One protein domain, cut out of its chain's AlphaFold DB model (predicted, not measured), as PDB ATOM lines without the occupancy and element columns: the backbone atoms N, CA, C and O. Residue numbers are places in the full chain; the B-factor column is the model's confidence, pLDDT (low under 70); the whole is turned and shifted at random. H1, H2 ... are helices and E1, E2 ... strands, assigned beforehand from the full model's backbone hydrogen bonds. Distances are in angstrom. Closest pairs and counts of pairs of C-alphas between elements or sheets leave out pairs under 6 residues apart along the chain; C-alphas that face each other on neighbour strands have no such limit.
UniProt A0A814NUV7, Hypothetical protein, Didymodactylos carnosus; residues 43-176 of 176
ATOM      1  N   PHE A  43      70.240  18.649 261.204       33.41
ATOM      2  CA  PHE A  43      69.429  19.417 260.259       33.41
ATOM      3  C   PHE A  43      70.167  20.708 259.883       33.41
ATOM      4  O   PHE A  43      70.290  21.635 260.684       33.41
ATOM      5  N   ALA A  44      70.664  20.752 258.649       39.31
ATOM      6  CA  ALA A  44      70.976  21.988 257.957       39.31
ATOM      7  C   ALA A  44      69.642  22.591 257.500       39.31
ATOM      8  O   ALA A  44      69.144  22.265 256.428       39.31
ATOM      9  N   ASN A  45      69.032  23.436 258.328       44.91
ATOM     10  CA  ASN A  45      67.933  24.266 257.851       44.91
ATOM     11  C   ASN A  45      68.522  25.465 257.104       44.91
ATOM     12  O   ASN A  45      68.742  26.513 257.703       44.91
ATOM     13  N   ASP A  46      68.757  25.296 255.803       39.69
ATOM     14  CA  ASP A  46      68.560  26.381 254.843       39.69
ATOM     15  C   ASP A  46      68.173  25.801 253.472       39.69
ATOM     16  O   ASP A  46      68.923  25.050 252.843       39.69
ATOM     17  N   HIS A  47      66.951  26.097 253.027       46.62
ATOM     18  CA  HIS A  47      66.385  25.618 251.767       46.62
ATOM     19  C   HIS A  47      66.910  26.462 250.598       46.62
ATOM     20  O   HIS A  47      66.181  27.265 250.029       46.62
ATOM     21  N   THR A  48      68.154  26.246 250.179       40.78
ATOM     22  CA  THR A  48      68.567  26.442 248.779       40.78
ATOM     23  C   THR A  48      69.737  25.522 248.451       40.78
ATOM     24  O   THR A  48      70.840  25.706 248.948       40.78
ATOM     25  N   CYS A  49      69.470  24.538 247.586       35.88
ATOM     26  CA  CYS A  49      70.365  23.971 246.568       35.88
ATOM     27  C   CYS A  49      70.164  22.453 246.453       35.88
ATOM     28  O   CYS A  49      70.717  21.654 247.205       35.88
ATOM     29  N   LEU A  50      69.428  22.044 245.418       35.34
ATOM     30  CA  LEU A  50      69.337  20.664 244.931       35.34
ATOM     31  C   LEU A  50      70.660  20.167 244.281       35.34
ATOM     32  O   LEU A  50      70.639  19.247 243.471       35.34
ATOM     33  N   ILE A  51      71.820  20.734 244.653       40.09
ATOM     34  CA  ILE A  51      73.179  20.306 244.252       40.09
ATOM     35  C   ILE A  51      74.112  20.234 245.483       40.09
ATOM     36  O   ILE A  51      75.290  20.568 245.422       40.09
ATOM     37  N   VAL A  52      73.615  19.779 246.636       34.69
ATOM     38  CA  VAL A  52      74.475  19.432 247.787       34.69
ATOM     39  C   VAL A  52      74.200  17.996 248.226       34.69
ATOM     40  O   VAL A  52      73.836  17.713 249.359       34.69
ATOM     41  N   ARG A  53      74.350  17.044 247.299       43.44
ATOM     42  CA  ARG A  53      74.348  15.602 247.611       43.44
ATOM     43  C   ARG A  53      75.743  15.072 247.950       43.44
ATOM     44  O   ARG A  53      76.027  13.937 247.616       43.44
ATOM     45  N   MET A  54      76.610  15.838 248.611       39.41
ATOM     46  CA  MET A  54      77.854  15.329 249.208       39.41
ATOM     47  C   MET A  54      78.224  16.213 250.410       39.41
ATOM     48  O   MET A  54      78.341  17.420 250.242       39.41
ATOM     49  N   CYS A  55      78.440  15.609 251.584       39.16
ATOM     50  CA  CYS A  55      78.925  16.219 252.839       39.16
ATOM     51  C   CYS A  55      77.889  16.656 253.896       39.16
ATOM     52  O   CYS A  55      78.136  17.609 254.635       39.16
ATOM     53  N   THR A  56      76.799  15.913 254.112       44.62
ATOM     54  CA  THR A  56      76.276  15.816 255.487       44.62
ATOM     55  C   THR A  56      77.256  14.958 256.285       44.62
ATOM     56  O   THR A  56      77.305  13.737 256.158       44.62
ATOM     57  N   PHE A  57      78.129  15.610 257.054       54.69
ATOM     58  CA  PHE A  57      79.093  14.935 257.920       54.69
ATOM     59  C   PHE A  57      78.330  14.291 259.089       54.69
ATOM     60  O   PHE A  57      78.187  14.884 260.159       54.69
ATOM     61  N   ILE A  58      77.766  13.100 258.875       62.88
ATOM     62  CA  ILE A  58      77.152  12.318 259.949       62.88
ATOM     63  C   ILE A  58      78.281  11.928 260.902       62.88
ATOM     64  O   ILE A  58      79.145  11.119 260.573       62.88
ATOM     65  N   ILE A  59      78.299  12.526 262.095       71.19
ATOM     66  CA  ILE A  59      79.268  12.170 263.132       71.19
ATOM     67  C   ILE A  59      78.846  10.815 263.699       71.19
ATOM     68  O   ILE A  59      77.996  10.738 264.589       71.19
ATOM     69  N   HIS A  60      79.443   9.738 263.194       78.44
ATOM     70  CA  HIS A  60      79.156   8.406 263.697       78.44
ATOM     71  C   HIS A  60      79.900   8.161 265.015       78.44
ATOM     72  O   HIS A  60      81.129   8.172 265.093       78.44
ATOM     73  N   ILE A  61      79.145   7.951 266.094       80.06
ATOM     74  CA  ILE A  61      79.685   7.785 267.449       80.06
ATOM     75  C   ILE A  61      80.683   6.623 267.545       80.06
ATOM     76  O   ILE A  61      81.646   6.731 268.310       80.06
ATOM     77  N   SER A  62      80.473   5.532 266.798       80.81
ATOM     78  CA  SER A  62      81.349   4.357 266.889       80.81
ATOM     79  C   SER A  62      82.784   4.665 266.451       80.81
ATOM     80  O   SER A  62      83.714   4.086 267.001       80.81
ATOM     81  N   GLU A  63      82.979   5.643 265.557       83.56
ATOM     82  CA  GLU A  63      84.302   6.071 265.082       83.56
ATOM     83  C   GLU A  63      85.135   6.768 266.161       83.56
ATOM     84  O   GLU A  63      86.310   7.078 265.956       83.56
ATOM     85  N   TRP A  64      84.514   7.118 267.283       89.25
ATOM     86  CA  TRP A  64      85.166   7.800 268.390       89.25
ATOM     87  C   TRP A  64      85.350   6.905 269.607       89.25
ATOM     88  O   TRP A  64      85.877   7.381 270.607       89.25
ATOM     89  N   LEU A  65      84.916   5.645 269.560       88.38
ATOM     90  CA  LEU A  65      85.103   4.714 270.667       88.38
ATOM     91  C   LEU A  65      86.544   4.201 270.717       88.38
ATOM     92  O   LEU A  65      87.196   4.019 269.694       88.38
ATOM     93  N   VAL A  66      87.027   3.961 271.933       87.75
ATOM     94  CA  VAL A  66      88.335   3.355 272.194       87.75
ATOM     95  C   VAL A  66      88.103   1.924 272.658       87.75
ATOM     96  O   VAL A  66      87.345   1.698 273.605       87.75
ATOM     97  N   GLU A  67      88.741   0.968 271.990       85.56
ATOM     98  CA  GLU A  67      88.732  -0.444 272.375       85.56
ATOM     99  C   GLU A  67      89.767  -0.702 273.475       85.56
ATOM    100  O   GLU A  67      90.897  -0.212 273.423       85.56
ATOM    101  N   ASN A  68      89.380  -1.467 274.491       82.06
ATOM    102  CA  ASN A  68      90.306  -1.977 275.492       82.06
ATOM    103  C   ASN A  68      90.918  -3.302 274.995       82.06
ATOM    104  O   ASN A  68      90.188  -4.246 274.690       82.06
ATOM    105  N   SER A  69      92.250  -3.378 274.949       76.06
ATOM    106  CA  SER A  69      92.997  -4.526 274.417       76.06
ATOM    107  C   SER A  69      92.768  -5.837 275.172       76.06
ATOM    108  O   SER A  69      92.833  -6.897 274.559       76.06
ATOM    109  N   GLU A  70      92.485  -5.775 276.474       75.69
ATOM    110  CA  GLU A  70      92.344  -6.945 277.352       75.69
ATOM    111  C   GLU A  70      90.917  -7.495 277.355       75.69
ATOM    112  O   GLU A  70      90.699  -8.702 277.361       75.69
ATOM    113  N   THR A  71      89.925  -6.606 277.342       80.12
ATOM    114  CA  THR A  71      88.510  -6.988 277.503       80.12
ATOM    115  C   THR A  71      87.720  -6.962 276.201       80.12
ATOM    116  O   THR A  71      86.556  -7.359 276.207       80.12
ATOM    117  N   LYS A  72      88.306  -6.449 275.107       83.00
ATOM    118  CA  LYS A  72      87.638  -6.206 273.812       83.00
ATOM    119  C   LYS A  72      86.398  -5.307 273.896       83.00
ATOM    120  O   LYS A  72      85.640  -5.178 272.939       83.00
ATOM    121  N   LYS A  73      86.187  -4.642 275.037       83.69
ATOM    122  CA  LYS A  73      85.067  -3.723 275.258       83.69
ATOM    123  C   LYS A  73      85.405  -2.343 274.719       83.69
ATOM    124  O   LYS A  73      86.510  -1.834 274.919       83.69
ATOM    125  N   THR A  74      84.423  -1.708 274.091       86.31
ATOM    126  CA  THR A  74      84.526  -0.327 273.629       86.31
ATOM    127  C   THR A  74      84.052   0.637 274.712       86.31
ATOM    128  O   THR A  74      83.083   0.390 275.432       86.31
ATOM    129  N   ARG A  75      84.751   1.764 274.853       88.06
ATOM    130  CA  ARG A  75      84.372   2.844 275.771       88.06
ATOM    131  C   ARG A  75      84.495   4.203 275.106       88.06
ATOM    132  O   ARG A  75      85.181   4.379 274.103       88.06
ATOM    133  N   ARG A  76      83.861   5.205 275.714       87.25
ATOM    134  CA  ARG A  76      84.094   6.601 275.333       87.25
ATOM    135  C   ARG A  76      85.550   6.989 275.645       87.25
ATOM    136  O   ARG A  76      86.060   6.594 276.700       87.25
ATOM    137  N   PRO A  77      86.195   7.783 274.780       91.31
ATOM    138  CA  PRO A  77      87.555   8.238 275.006       91.31
ATOM    139  C   PRO A  77      87.604   9.203 276.194       91.31
ATOM    140  O   PRO A  77      86.614   9.866 276.531       91.31
ATOM    141  N   TYR A  78      88.772   9.304 276.818       91.94
ATOM    142  CA  TYR A  78      89.169  10.459 277.617       91.94
ATOM    143  C   TYR A  78      89.528  11.634 276.697       91.94
ATOM    144  O   TYR A  78      89.733  11.459 275.500       91.94
ATOM    145  N   LEU A  79      89.640  12.848 277.247       93.25
ATOM    146  CA  LEU A  79      89.886  14.045 276.432       93.25
ATOM    147  C   LEU A  79      91.183  13.941 275.612       93.25
ATOM    148  O   LEU A  79      91.184  14.250 274.428       93.25
ATOM    149  N   HIS A  80      92.283  13.494 276.217       92.69
ATOM    150  CA  HIS A  80      93.565  13.377 275.513       92.69
ATOM    151  C   HIS A  80      93.556  12.278 274.430       92.69
ATOM    152  O   HIS A  80      94.237  12.404 273.417       92.69
ATOM    153  N   GLU A  81      92.766  11.214 274.611       92.56
ATOM    154  CA  GLU A  81      92.543  10.187 273.585       92.56
ATOM    155  C   GLU A  81      91.707  10.749 272.437       92.56
ATOM    156  O   GLU A  81      92.076  10.590 271.280       92.56
ATOM    157  N   PHE A  82      90.640  11.483 272.756       94.06
ATOM    158  CA  PHE A  82      89.836  12.191 271.768       94.06
ATOM    159  C   PHE A  82      90.673  13.168 270.944       94.06
ATOM    160  O   PHE A  82      90.538  13.183 269.728       94.06
ATOM    161  N   LEU A  83      91.556  13.948 271.574       95.19
ATOM    162  CA  LEU A  83      92.424  14.880 270.852       95.19
ATOM    163  C   LEU A  83      93.376  14.150 269.900       95.19
ATOM    164  O   LEU A  83      93.574  14.622 268.789       95.19
ATOM    165  N   ARG A  84      93.912  12.982 270.272       92.44
ATOM    166  CA  ARG A  84      94.694  12.165 269.328       92.44
ATOM    167  C   ARG A  84      93.846  11.647 268.174       92.44
ATOM    168  O   ARG A  84      94.230  11.834 267.028       92.44
ATOM    169  N   LEU A  85      92.678  11.075 268.467       92.62
ATOM    170  CA  LEU A  85      91.746  10.610 267.435       92.62
ATOM    171  C   LEU A  85      91.325  11.745 266.491       92.62
ATOM    172  O   LEU A  85      91.151  11.518 265.300       92.62
ATOM    173  N   LEU A  86      91.164  12.959 267.019       94.38
ATOM    174  CA  LEU A  86      90.854  14.155 266.246       94.38
ATOM    175  C   LEU A  86      91.995  14.507 265.286       94.38
ATOM    176  O   LEU A  86      91.735  14.782 264.122       94.38
ATOM    177  N   LEU A  87      93.239  14.472 265.771       93.81
ATOM    178  CA  LEU A  87      94.434  14.795 264.988       93.81
ATOM    179  C   LEU A  87      94.760  13.740 263.922       93.81
ATOM    180  O   LEU A  87      95.340  14.079 262.894       93.81
ATOM    181  N   ASP A  88      94.387  12.482 264.157       91.31
ATOM    182  CA  ASP A  88      94.585  11.380 263.209       91.31
ATOM    183  C   ASP A  88      93.568  11.400 262.054       91.31
ATOM    184  O   ASP A  88      93.775  10.754 261.028       91.31
ATOM    185  N   LYS A  89      92.454  12.122 262.211       89.50
ATOM    186  CA  LYS A  89      91.359  12.161 261.240       89.50
ATOM    187  C   LYS A  89      91.532  13.339 260.272       89.50
ATOM    188  O   LYS A  89      91.315  14.485 260.679       89.50
ATOM    189  N   PRO A  90      91.849  13.101 258.983       89.25
ATOM    190  CA  PRO A  90      92.121  14.178 258.027       89.25
ATOM    191  C   PRO A  90      90.929  15.122 257.824       89.25
ATOM    192  O   PRO A  90      91.126  16.311 257.585       89.25
ATOM    193  N   GLN A  91      89.700  14.631 257.997       89.19
ATOM    194  CA  GLN A  91      88.481  15.437 257.892       89.19
ATOM    195  C   GLN A  91      88.357  16.556 258.941       89.19
ATOM    196  O   GLN A  91      87.577  17.484 258.754       89.19
ATOM    197  N   TYR A  92      89.095  16.471 260.053       91.38
ATOM    198  CA  TYR A  92      89.045  17.450 261.142       91.38
ATOM    199  C   TYR A  92      90.329  18.288 261.230       91.38
ATOM    200  O   TYR A  92      90.559  18.957 262.238       91.38
ATOM    201  N   LYS A  93      91.160  18.301 260.178       91.38
ATOM    202  CA  LYS A  93      92.431  19.044 260.152       91.38
ATOM    203  C   LYS A  93      92.258  20.548 260.418       91.38
ATOM    204  O   LYS A  93      93.108  21.154 261.067       91.38
ATOM    205  N   ASP A  94      91.129  21.124 260.000       92.44
ATOM    206  CA  ASP A  94      90.789  22.535 260.245       92.44
ATOM    207  C   ASP A  94      90.397  22.817 261.706       92.44
ATOM    208  O   ASP A  94      90.392  23.962 262.150       92.44
ATOM    209  N   TYR A  95      90.079  21.781 262.487       95.25
ATOM    210  CA  TYR A  95      89.726  21.904 263.901       95.25
ATOM    211  C   TYR A  95      90.989  21.904 264.761       95.25
ATOM    212  O   TYR A  95      91.154  22.752 265.645       95.25
ATOM    213  N   ALA A  96      91.876  20.942 264.502       95.94
ATOM    214  CA  ALA A  96      93.175  20.810 265.140       95.94
ATOM    215  C   ALA A  96      94.128  20.020 264.235       95.94
ATOM    216  O   ALA A  96      93.712  19.068 263.577       95.94
ATOM    217  N   ALA A  97      95.415  20.365 264.250       95.88
ATOM    218  CA  ALA A  97      96.442  19.602 263.543       95.88
ATOM    219  C   ALA A  97      97.777  19.617 264.289       95.88
ATOM    220  O   ALA A  97      98.050  20.510 265.100       95.88
ATOM    221  N   TYR A  98      98.627  18.639 263.980       95.12
ATOM    222  CA  TYR A  98     100.023  18.672 264.393       95.12
ATOM    223  C   TYR A  98     100.740  19.848 263.723       95.12
ATOM    224  O   TYR A  98     100.631  20.047 262.514       95.12
ATOM    225  N   VAL A  99     101.470  20.618 264.526       94.81
ATOM    226  CA  VAL A  99     102.401  21.656 264.062       94.81
ATOM    227  C   VAL A  99     103.763  21.021 263.822       94.81
ATOM    228  O   VAL A  99     104.354  21.195 262.764       94.81
ATOM    229  N   ILE A 100     104.227  20.241 264.801       93.25
ATOM    230  CA  ILE A 100     105.439  19.433 264.700       93.25
ATOM    231  C   ILE A 100     105.026  18.020 265.088       93.25
ATOM    232  O   ILE A 100     104.975  17.728 266.290       93.25
ATOM    233  N   PRO A 101     104.678  17.168 264.099       90.12
ATOM    234  CA  PRO A 101     104.300  15.791 264.348       90.12
ATOM    235  C   PRO A 101     105.340  15.142 265.235       90.12
ATOM    236  O   PRO A 101     104.953  14.811 266.329       90.12
ATOM    237  N   GLU A 102     106.628  15.152 264.870       87.56
ATOM    238  CA  GLU A 102     107.781  14.545 265.573       87.56
ATOM    239  C   GLU A 102     108.006  14.924 267.043       87.56
ATOM    240  O   GLU A 102     108.819  14.306 267.720       87.56
ATOM    241  N   GLN A 103     107.326  15.943 267.556       89.31
ATOM    242  CA  GLN A 103     107.421  16.327 268.967       89.31
ATOM    243  C   GLN A 103     106.082  16.175 269.690       89.31
ATOM    244  O   GLN A 103     105.941  16.594 270.840       89.31
ATOM    245  N   GLY A 104     105.064  15.653 269.003       91.62
ATOM    246  CA  GLY A 104     103.689  15.614 269.474       91.62
ATOM    247  C   GLY A 104     103.099  17.002 269.704       91.62
ATOM    248  O   GLY A 104     102.190  17.130 270.528       91.62
ATOM    249  N   ILE A 105     103.622  18.041 269.037       94.88
ATOM    250  CA  ILE A 105     103.135  19.417 269.172       94.88
ATOM    251  C   ILE A 105     101.987  19.624 268.199       94.88
ATOM    252  O   ILE A 105     102.131  19.444 266.989       94.88
ATOM    253  N   PHE A 106     100.850  20.051 268.728       96.56
ATOM    254  CA  PHE A 106      99.638  20.303 267.973       96.56
ATOM    255  C   PHE A 106      99.008  21.630 268.373       96.56
ATOM    256  O   PHE A 106      99.209  22.139 269.478       96.56
ATOM    257  N   LYS A 107      98.210  22.179 267.463       97.75
ATOM    258  CA  LYS A 107      97.451  23.405 267.678       97.75
ATOM    259  C   LYS A 107      95.974  23.142 267.455       97.75
ATOM    260  O   LYS A 107      95.592  22.456 266.509       97.75
ATOM    261  N   ILE A 108      95.151  23.700 268.335       97.81
ATOM    262  CA  ILE A 108      93.704  23.766 268.154       97.81
ATOM    263  C   ILE A 108      93.391  25.082 267.440       97.81
ATOM    264  O   ILE A 108      93.631  26.156 267.990       97.81
ATOM    265  N   TYR A 109      92.865  24.997 266.220       96.88
ATOM    266  CA  TYR A 109      92.528  26.164 265.401       96.88
ATOM    267  C   TYR A 109      91.118  26.676 265.682       96.88
ATOM    268  O   TYR A 109      90.907  27.886 265.703       96.88
ATOM    269  N   LEU A 110      90.171  25.770 265.960       96.19
ATOM    270  CA  LEU A 110      88.775  26.106 266.257       96.19
ATOM    271  C   LEU A 110      88.364  25.607 267.656       96.19
ATOM    272  O   LEU A 110      87.678  24.586 267.777       96.19
ATOM    273  N   PRO A 111      88.739  26.323 268.736       95.31
ATOM    274  CA  PRO A 111      88.488  25.910 270.121       95.31
ATOM    275  C   PRO A 111      87.016  25.588 270.416       95.31
ATOM    276  O   PRO A 111      86.703  24.562 271.027       95.31
ATOM    277  N   HIS A 112      86.100  26.433 269.933       92.81
ATOM    278  CA  HIS A 112      84.657  26.253 270.115       92.81
ATOM    279  C   HIS A 112      84.123  25.030 269.359       92.81
ATOM    280  O   HIS A 112      83.326  24.268 269.909       92.81
ATOM    281  N   ALA A 113      84.581  24.804 268.124       91.62
ATOM    282  CA  ALA A 113      84.153  23.667 267.314       91.62
ATOM    283  C   ALA A 113      84.658  22.339 267.902       91.62
ATOM    284  O   ALA A 113      83.893  21.379 268.002       91.62
ATOM    285  N   VAL A 114      85.902  22.307 268.394       94.88
ATOM    286  CA  VAL A 114      86.463  21.155 269.119       94.88
ATOM    287  C   VAL A 114      85.682  20.866 270.399       94.88
ATOM    288  O   VAL A 114      85.377  19.708 270.679       94.88
ATOM    289  N   ALA A 115      85.303  21.892 271.167       93.12
ATOM    290  CA  ALA A 115      84.499  21.709 272.375       93.12
ATOM    291  C   ALA A 115      83.099  21.149 272.070       93.12
ATOM    292  O   ALA A 115      82.632  20.246 272.772       93.12
ATOM    293  N   LYS A 116      82.452  21.633 270.999       89.75
ATOM    294  CA  LYS A 116      81.180  21.081 270.510       89.75
ATOM    295  C   LYS A 116      81.344  19.621 270.089       89.75
ATOM    296  O   LYS A 116      80.596  18.774 270.569       89.75
ATOM    297  N   LEU A 117      82.352  19.301 269.278       91.31
ATOM    298  CA  LEU A 117      82.639  17.927 268.853       91.31
ATOM    299  C   LEU A 117      82.884  17.004 270.054       91.31
ATOM    300  O   LEU A 117      82.297  15.927 270.146       91.31
ATOM    301  N   TRP A 118      83.658  17.464 271.035       92.06
ATOM    302  CA  TRP A 118      83.887  16.734 272.278       92.06
ATOM    303  C   TRP A 118      82.592  16.471 273.060       92.06
ATOM    304  O   TRP A 118      82.397  15.369 273.581       92.06
ATOM    305  N   LYS A 119      81.670  17.445 273.100       88.56
ATOM    306  CA  LYS A 119      80.324  17.277 273.674       88.56
ATOM    307  C   LYS A 119      79.604  16.085 273.045       88.56
ATOM    308  O   LYS A 119      79.099  15.229 273.769       88.56
ATOM    309  N   TYR A 120      79.579  16.029 271.712       85.81
ATOM    310  CA  TYR A 120      78.915  14.962 270.963       85.81
ATOM    311  C   TYR A 120      79.565  13.606 271.234       85.81
ATOM    312  O   TYR A 120      78.870  12.637 271.541       85.81
ATOM    313  N   VAL A 121      80.900  13.553 271.230       87.50
ATOM    314  CA  VAL A 121      81.652  12.329 271.531       87.50
ATOM    315  C   VAL A 121      81.375  11.826 272.952       87.50
ATOM    316  O   VAL A 121      81.265  10.616 273.149       87.50
ATOM    317  N   LYS A 122      81.208  12.710 273.945       83.62
ATOM    318  CA  LYS A 122      80.881  12.324 275.332       83.62
ATOM    319  C   LYS A 122      79.414  11.958 275.574       83.62
ATOM    320  O   LYS A 122      79.150  11.273 276.561       83.62
ATOM    321  N   GLY A 123      78.494  12.353 274.696       76.25
ATOM    322  CA  GLY A 123      77.061  12.055 274.793       76.25
ATOM    323  C   GLY A 123      76.230  13.112 275.540       76.25
ATOM    324  O   GLY A 123      76.756  14.077 276.101       76.25
ATOM    325  N   ARG A 124      74.899  12.918 275.541       56.00
ATOM    326  CA  ARG A 124      73.846  13.890 275.932       56.00
ATOM    327  C   ARG A 124      73.883  14.393 277.387       56.00
ATOM    328  O   ARG A 124      73.122  15.288 277.734       56.00
ATOM    329  N   ASN A 125      74.796  13.908 278.226       55.41
ATOM    330  CA  ASN A 125      74.744  14.129 279.677       55.41
ATOM    331  C   ASN A 125      75.625  15.287 280.176       55.41
ATOM    332  O   ASN A 125      75.802  15.456 281.382       55.41
ATOM    333  N   THR A 126      76.168  16.129 279.292       61.16
ATOM    334  CA  THR A 126      76.798  17.388 279.730       61.16
ATOM    335  C   THR A 126      75.706  18.418 280.024       61.16
ATOM    336  O   THR A 126      75.496  19.353 279.256       61.16
ATOM    337  N   LYS A 127      74.997  18.245 281.149       56.69
ATOM    338  CA  LYS A 127      73.875  19.093 281.613       56.69
ATOM    339  C   LYS A 127      74.173  20.602 281.574       56.69
ATOM    340  O   LYS A 127      73.261  21.411 281.507       56.69
ATOM    341  N   HIS A 128      75.451  20.981 281.575       67.94
ATOM    342  CA  HIS A 128      75.903  22.373 281.546       67.94
ATOM    343  C   HIS A 128      76.589  22.803 280.241       67.94
ATOM    344  O   HIS A 128      77.208  23.861 280.224       67.94
ATOM    345  N   GLY A 129      76.535  22.004 279.171       72.75
ATOM    346  CA  GLY A 129      77.214  22.294 277.905       72.75
ATOM    347  C   GLY A 129      78.745  22.225 278.008       72.75
ATOM    348  O   GLY A 129      79.358  22.684 278.978       72.75
ATOM    349  N   MET A 130      79.391  21.620 277.012       85.00
ATOM    350  CA  MET A 130      80.848  21.645 276.890       85.00
ATOM    351  C   MET A 130      81.265  22.910 276.137       85.00
ATOM    352  O   MET A 130      80.900  23.080 274.978       85.00
ATOM    353  N   THR A 131      82.033  23.776 276.796       91.88
ATOM    354  CA  THR A 131      82.681  24.945 276.189       91.88
ATOM    355  C   THR A 131      84.186  24.728 276.142       91.88
ATOM    356  O   THR A 131      84.717  23.827 276.806       91.88
ATOM    357  N   TYR A 132      84.886  25.560 275.373       93.62
ATOM    358  CA  TYR A 132      86.339  25.492 275.352       93.62
ATOM    359  C   TYR A 132      86.940  25.749 276.738       93.62
ATOM    360  O   TYR A 132      87.847  25.026 277.125       93.62
ATOM    361  N   ASP A 133      86.398  26.667 277.541       93.75
ATOM    362  CA  ASP A 133      86.933  26.958 278.882       93.75
ATOM    363  C   ASP A 133      86.929  25.730 279.802       93.75
ATOM    364  O   ASP A 133      87.894  25.470 280.528       93.75
ATOM    365  N   LYS A 134      85.872  24.914 279.729       91.88
ATOM    366  CA  LYS A 134      85.772  23.656 280.489       91.88
ATOM    367  C   LYS A 134      86.751  22.607 279.966       91.88
ATOM    368  O   LYS A 134      87.394  21.915 280.758       91.88
ATOM    369  N   LEU A 135      86.901  22.512 278.647       93.75
ATOM    370  CA  LEU A 135      87.890  21.640 278.012       93.75
ATOM    371  C   LEU A 135      89.317  22.061 278.401       93.75
ATOM    372  O   LEU A 135      90.123  21.229 278.818       93.75
ATOM    373  N   ALA A 136      89.612  23.358 278.362       95.06
ATOM    374  CA  ALA A 136      90.881  23.937 278.774       95.06
ATOM    375  C   ALA A 136      91.153  23.689 280.261       95.06
ATOM    376  O   ALA A 136      92.296  23.435 280.646       95.06
ATOM    377  N   ARG A 137      90.117  23.675 281.111       94.12
ATOM    378  CA  ARG A 137      90.270  23.307 282.522       94.12
ATOM    379  C   ARG A 137      90.767  21.871 282.697       94.12
ATOM    380  O   ARG A 137      91.609  21.649 283.570       94.12
ATOM    381  N   ALA A 138      90.285  20.937 281.877       92.56
ATOM    382  CA  ALA A 138      90.775  19.560 281.833       92.56
ATOM    383  C   ALA A 138      92.215  19.474 281.300       92.56
ATOM    384  O   ALA A 138      93.042  18.799 281.909       92.56
ATOM    385  N   LEU A 139      92.553  20.230 280.249       95.31
ATOM    386  CA  LEU A 139      93.933  20.324 279.753       95.31
ATOM    387  C   LEU A 139      94.901  20.817 280.835       95.31
ATOM    388  O   LEU A 139      95.953  20.220 281.030       95.31
ATOM    389  N   ARG A 140      94.520  21.832 281.616       94.81
ATOM    390  CA  ARG A 140      95.342  22.323 282.736       94.81
ATOM    391  C   ARG A 140      95.585  21.258 283.809       94.81
ATOM    392  O   ARG A 140      96.653  21.244 284.414       94.81
ATOM    393  N   TYR A 141      94.626  20.360 284.054       94.44
ATOM    394  CA  TYR A 141      94.849  19.225 284.958       94.44
ATOM    395  C   TYR A 141      95.886  18.242 284.402       94.44
ATOM    396  O   TYR A 141      96.658  17.669 285.170       94.44
ATOM    397  N   TYR A 142      95.955  18.086 283.079       94.44
ATOM    398  CA  TYR A 142      96.927  17.211 282.429       94.44
ATOM    399  C   TYR A 142      98.374  17.694 282.516       94.44
ATOM    400  O   TYR A 142      99.262  16.849 282.410       94.44
ATOM    401  N   TYR A 143      98.618  18.979 282.798       92.25
ATOM    402  CA  TYR A 143      99.975  19.529 282.920       92.25
ATOM    403  C   TYR A 143     100.743  18.834 284.050       92.25
ATOM    404  O   TYR A 143     101.837  18.316 283.853       92.25
ATOM    405  N   LYS A 144     100.124  18.729 285.235       90.75
ATOM    406  CA  LYS A 144     100.730  18.045 286.392       90.75
ATOM    407  C   LYS A 144     100.915  16.548 286.154       90.75
ATOM    408  O   LYS A 144     101.824  15.934 286.703       90.75
ATOM    409  N   LEU A 145     100.041  15.961 285.339       90.81
ATOM    410  CA  LEU A 145     100.073  14.541 285.008       90.81
ATOM    411  C   LEU A 145     101.008  14.228 283.837       90.81
ATOM    412  O   LEU A 145     101.171  13.054 283.528       90.81
ATOM    413  N   ASN A 146     101.621  15.232 283.197       90.12
ATOM    414  CA  ASN A 146     102.457  15.069 282.005       90.12
ATOM    415  C   ASN A 146     101.776  14.263 280.881       90.12
ATOM    416  O   ASN A 146     102.424  13.495 280.169       90.12
ATOM    417  N   ILE A 147     100.458  14.428 280.729       92.44
ATOM    418  CA  ILE A 147      99.675  13.797 279.651       92.44
ATOM    419  C   ILE A 147      99.611  14.745 278.448       92.44
ATOM    420  O   ILE A 147      99.882  14.356 277.316       92.44
ATOM    421  N   VAL A 148      99.294  16.013 278.698       94.50
ATOM    422  CA  VAL A 148      99.354  17.108 277.725       94.50
ATOM    423  C   VAL A 148     100.010  18.278 278.433       94.50
ATOM    424  O   VAL A 148      99.661  18.554 279.575       94.50
ATOM    425  N   ASN A 149     100.939  18.947 277.766       95.06
ATOM    426  CA  ASN A 149     101.717  20.064 278.279       95.06
ATOM    427  C   ASN A 149     101.505  21.306 277.399       95.06
ATOM    428  O   ASN A 149     101.221  21.163 276.206       95.06
ATOM    429  N   PRO A 150     101.626  22.521 277.954       96.50
ATOM    430  CA  PRO A 150     101.593  23.736 277.149       96.50
ATOM    431  C   PRO A 150     102.808  23.792 276.211       96.50
ATOM    432  O   PRO A 150     103.894  23.326 276.562       96.50
ATOM    433  N   ALA A 151     102.621  24.374 275.030       96.12
ATOM    434  CA  ALA A 151     103.681  24.657 274.067       96.12
ATOM    435  C   ALA A 151     103.610  26.134 273.630       96.12
ATOM    436  O   ALA A 151     102.592  26.787 273.878       96.12
ATOM    437  N   PRO A 152     104.671  26.689 273.016       95.31
ATOM    438  CA  PRO A 152     104.664  28.077 272.564       95.31
ATOM    439  C   PRO A 152     103.523  28.353 271.578       95.31
ATOM    440  O   PRO A 152     103.337  27.613 270.614       95.31
ATOM    441  N   GLY A 153     102.785  29.440 271.807       95.06
ATOM    442  CA  GLY A 153     101.678  29.872 270.955       95.06
ATOM    443  C   GLY A 153     100.298  29.725 271.595       95.06
ATOM    444  O   GLY A 153     100.096  29.041 272.599       95.06
ATOM    445  N   THR A 154      99.309  30.391 271.001       95.00
ATOM    446  CA  THR A 154      97.918  30.302 271.453       95.00
ATOM    447  C   THR A 154      97.333  28.946 271.080       95.00
ATOM    448  O   THR A 154      97.535  28.449 269.970       95.00
ATOM    449  N   TYR A 155      96.641  28.322 272.039       96.62
ATOM    450  CA  TYR A 155      95.994  27.014 271.875       96.62
ATOM    451  C   TYR A 155      96.921  25.918 271.332       96.62
ATOM    452  O   TYR A 155      96.477  24.999 270.640       96.62
ATOM    453  N   THR A 156      98.211  26.038 271.641       97.38
ATOM    454  CA  THR A 156      99.248  25.110 271.204       97.38
ATOM    455  C   THR A 156      99.688  24.267 272.392       97.38
ATOM    456  O   THR A 156      99.917  24.762 273.499       97.38
ATOM    457  N   PHE A 157      99.753  22.963 272.169       97.00
ATOM    458  CA  PHE A 157      99.965  21.964 273.202       97.00
ATOM    459  C   PHE A 157     100.900  20.877 272.691       97.00
ATOM    460  O   PHE A 157     101.110  20.721 271.490       97.00
ATOM    461  N   ARG A 158     101.443  20.101 273.620       95.25
ATOM    462  CA  ARG A 158     102.327  18.975 273.343       95.25
ATOM    463  C   ARG A 158     101.864  17.749 274.109       95.25
ATOM    464  O   ARG A 158     101.608  17.847 275.309       95.25
ATOM    465  N   PHE A 159     101.792  16.594 273.461       93.44
ATOM    466  CA  PHE A 159     101.595  15.340 274.188       93.44
ATOM    467  C   PHE A 159     102.821  15.008 275.041       93.44
ATOM    468  O   PHE A 159     103.957  15.109 274.590       93.44
ATOM    469  N   GLY A 160     102.592  14.656 276.303       89.44
ATOM    470  CA  GLY A 160     103.652  14.208 277.200       89.44
ATOM    471  C   GLY A 160     103.856  12.695 277.143       89.44
ATOM    472  O   GLY A 160     103.080  11.966 276.525       89.44
ATOM    473  N   ILE A 161     104.880  12.214 277.847       83.12
ATOM    474  CA  ILE A 161     105.274  10.794 277.890       83.12
ATOM    475  C   ILE A 161     104.148   9.914 278.461       83.12
ATOM    476  O   ILE A 161     103.963   8.782 278.041       83.12
ATOM    477  N   LYS A 162     103.314  10.448 279.365       82.38
ATOM    478  CA  LYS A 162     102.179   9.710 279.951       82.38
ATOM    479  C   LYS A 162     100.923   9.717 279.076       82.38
ATOM    480  O   LYS A 162      99.863   9.282 279.518       82.38
ATOM    481  N   SER A 163     101.009  10.255 277.859       77.38
ATOM    482  CA  SER A 163      99.911  10.173 276.899       77.38
ATOM    483  C   SER A 163      99.820   8.782 276.268       77.38
ATOM    484  O   SER A 163      98.715   8.297 276.045       77.38
ATOM    485  N   GLY A 164     100.938   8.113 275.978       62.44
ATOM    486  CA  GLY A 164     100.980   6.711 275.544       62.44
ATOM    487  C   GLY A 164     100.895   5.756 276.733       62.44
ATOM    488  O   GLY A 164     101.091   6.177 277.867       62.44
ATOM    489  N   PHE A 165     100.602   4.480 276.483       53.78
ATOM    490  CA  PHE A 165     100.550   3.386 277.462       53.78
ATOM    491  C   PHE A 165     101.922   3.135 278.138       53.78
ATOM    492  O   PHE A 165     102.543   2.101 277.933       53.78
ATOM    493  N   GLY A 166     102.441   4.099 278.899       46.47
ATOM    494  CA  GLY A 166     103.754   4.021 279.544       46.47
ATOM    495  C   GLY A 166     104.961   4.179 278.610       46.47
ATOM    496  O   GLY A 166     106.085   4.068 279.088       46.47
ATOM    497  N   THR A 167     104.761   4.461 277.320       47.88
ATOM    498  CA  THR A 167     105.839   4.673 276.342       47.88
ATOM    499  C   THR A 167     105.914   6.127 275.882       47.88
ATOM    500  O   THR A 167     104.905   6.837 275.833       47.88
ATOM    501  N   GLU A 168     107.135   6.570 275.565       57.91
ATOM    502  CA  GLU A 168     107.416   7.877 274.971       57.91
ATOM    503  C   GLU A 168     106.517   8.128 273.759       57.91
ATOM    504  O   GLU A 168     106.134   7.201 273.042       57.91
ATOM    505  N   TRP A 169     106.129   9.389 273.564       60.72
ATOM    506  CA  TRP A 169     105.373   9.768 272.382       60.72
ATOM    507  C   TRP A 169     106.197   9.352 271.153       60.72
ATOM    508  O   TRP A 169     107.324   9.804 270.979       60.72
ATOM    509  N   THR A 170     105.656   8.452 270.332       63.16
ATOM    510  CA  THR A 170     106.259   8.068 269.060       63.16
ATOM    511  C   THR A 170     105.455   8.702 267.930       63.16
ATOM    512  O   THR A 170     104.218   8.626 267.932       63.16
ATOM    513  N   PRO A 171     106.116   9.335 266.946       60.56
ATOM    514  CA  PRO A 171     105.430   9.763 265.743       60.56
ATOM    515  C   PRO A 171     104.778   8.546 265.109       60.56
ATOM    516  O   PRO A 171     105.447   7.546 264.846       60.56
ATOM    517  N   LYS A 172     103.492   8.650 264.771       62.12
ATOM    518  CA  LYS A 172     102.979   7.867 263.650       62.12
ATOM    519  C   LYS A 172     103.682   8.434 262.423       62.12
ATOM    520  O   LYS A 172     103.249   9.452 261.888       62.12
ATOM    521  N   ILE A 173     104.822   7.854 262.054       54.31
ATOM    522  CA  ILE A 173     105.487   8.171 260.794       54.31
ATOM    523  C   ILE A 173     104.458   7.811 259.726       54.31
ATOM    524  O   ILE A 173     104.163   6.639 259.509       54.31
ATOM    525  N   CYS A 174     103.805   8.822 259.158       47.28
ATOM    526  CA  CYS A 174     102.890   8.616 258.052       47.28
ATOM    527  C   CYS A 174     103.782   8.227 256.872       47.28
ATOM    528  O   CYS A 174     104.457   9.088 256.304       47.28
ATOM    529  N   SER A 175     103.879   6.927 256.592       36.81
ATOM    530  CA  SER A 175     104.510   6.426 255.375       36.81
ATOM    531  C   SER A 175     103.839   7.127 254.196       36.81
ATOM    532  O   SER A 175     102.616   7.068 254.072       36.81
ATOM    533  N   LYS A 176     104.639   7.878 253.432       35.94
ATOM    534  CA  LYS A 176     104.209   8.599 252.230       35.94
ATOM    535  C   LYS A 176     103.617   7.660 251.189       35.94
ATOM    536  O   LYS A 176     104.124   6.520 251.091       35.94
TER     537      LYS A 176
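This is residues 43 to 176 of the 176 residues of the protein "Hypothetical protein" of Didymodactylos carnosus (UniProt A0A814NUV7). A small twisted sheet has H2 packed across one face, near the middle of the domain; H3 and H4 meet near their first residues as an L, and H4 packs on edge strand E3. Residues 45 to 55 stick out as an arm. The printed part has 134 residues with named elements in the order H1 H2 E1 E2 H3 H4 E3 E4, and an antiparallel sheet E1 E2 E4 E3. The class is mixed, with 56 residues, under half, in named elements; the whole is compact, radius of gyration of the C-alphas 16.3 A, spanning 50 by 35 by 34 A.

Start at the hairpin of E1, residues 96 to 100, and E2, residues 105 to 108, where N 97 and O 107 are 3.1 A apart, within hydrogen-bond range. E4, residues 156 to 159, is antiparallel to E2, with N 106 and O 157 at 2.9 A, and makes a hairpin with E3, residues 148 to 150, with N 149 and O 158 at 2.8 A. H2, residues 79 to 88, is on the sheet at a height over the sheet of 8.7 A, two layers, helix and sheet; its closest C-alphas to E1 are Leu 87 and Ala 97, 5.4 A. H4, residues 132 to 145, stands up from the sheet at 57 degrees, over E3. H3, residues 111 to 122, touches H4 with residues 111 to 115 alone, about perpendicular at 79 degrees, closest C-alphas Ala 115 and Tyr 132, 5.2 A. E2, H3 H4, E3 form a split strand-helix-strand unit, two strands of one sheet that are not neighbours, with E4 between them in the sheet and H3 and H4 between them along the chain; its crossover is right-handed. H1, residues 61 to 64, is close but not clearly touching H2, closest C-alphas Trp 64 and Leu 85, 7.2 A. Every O i to N i+4 pair is within hydrogen-bond range in H2 and H3, and 8 of 10 in H4; H1 is too short for one.

Find C-alpha 61 at (79.685, 7.785, 267.449), where H1 begins. From first to last C-alpha H2 is 14.3 A, H3 16.4 A, H4 20.0 A and E1 12.3 A. E4 ends at C-alpha 159, (101.595, 15.340, 274.188).

The C-alphas farthest apart, of Leu 50 and Lys 144, are 52.1 A apart. The printed part has no cut, and the link H1 to H2 is long. Look for pLDDT under 70 at residues 43 to 58, 124 to 128 and 164 to 176 of this model.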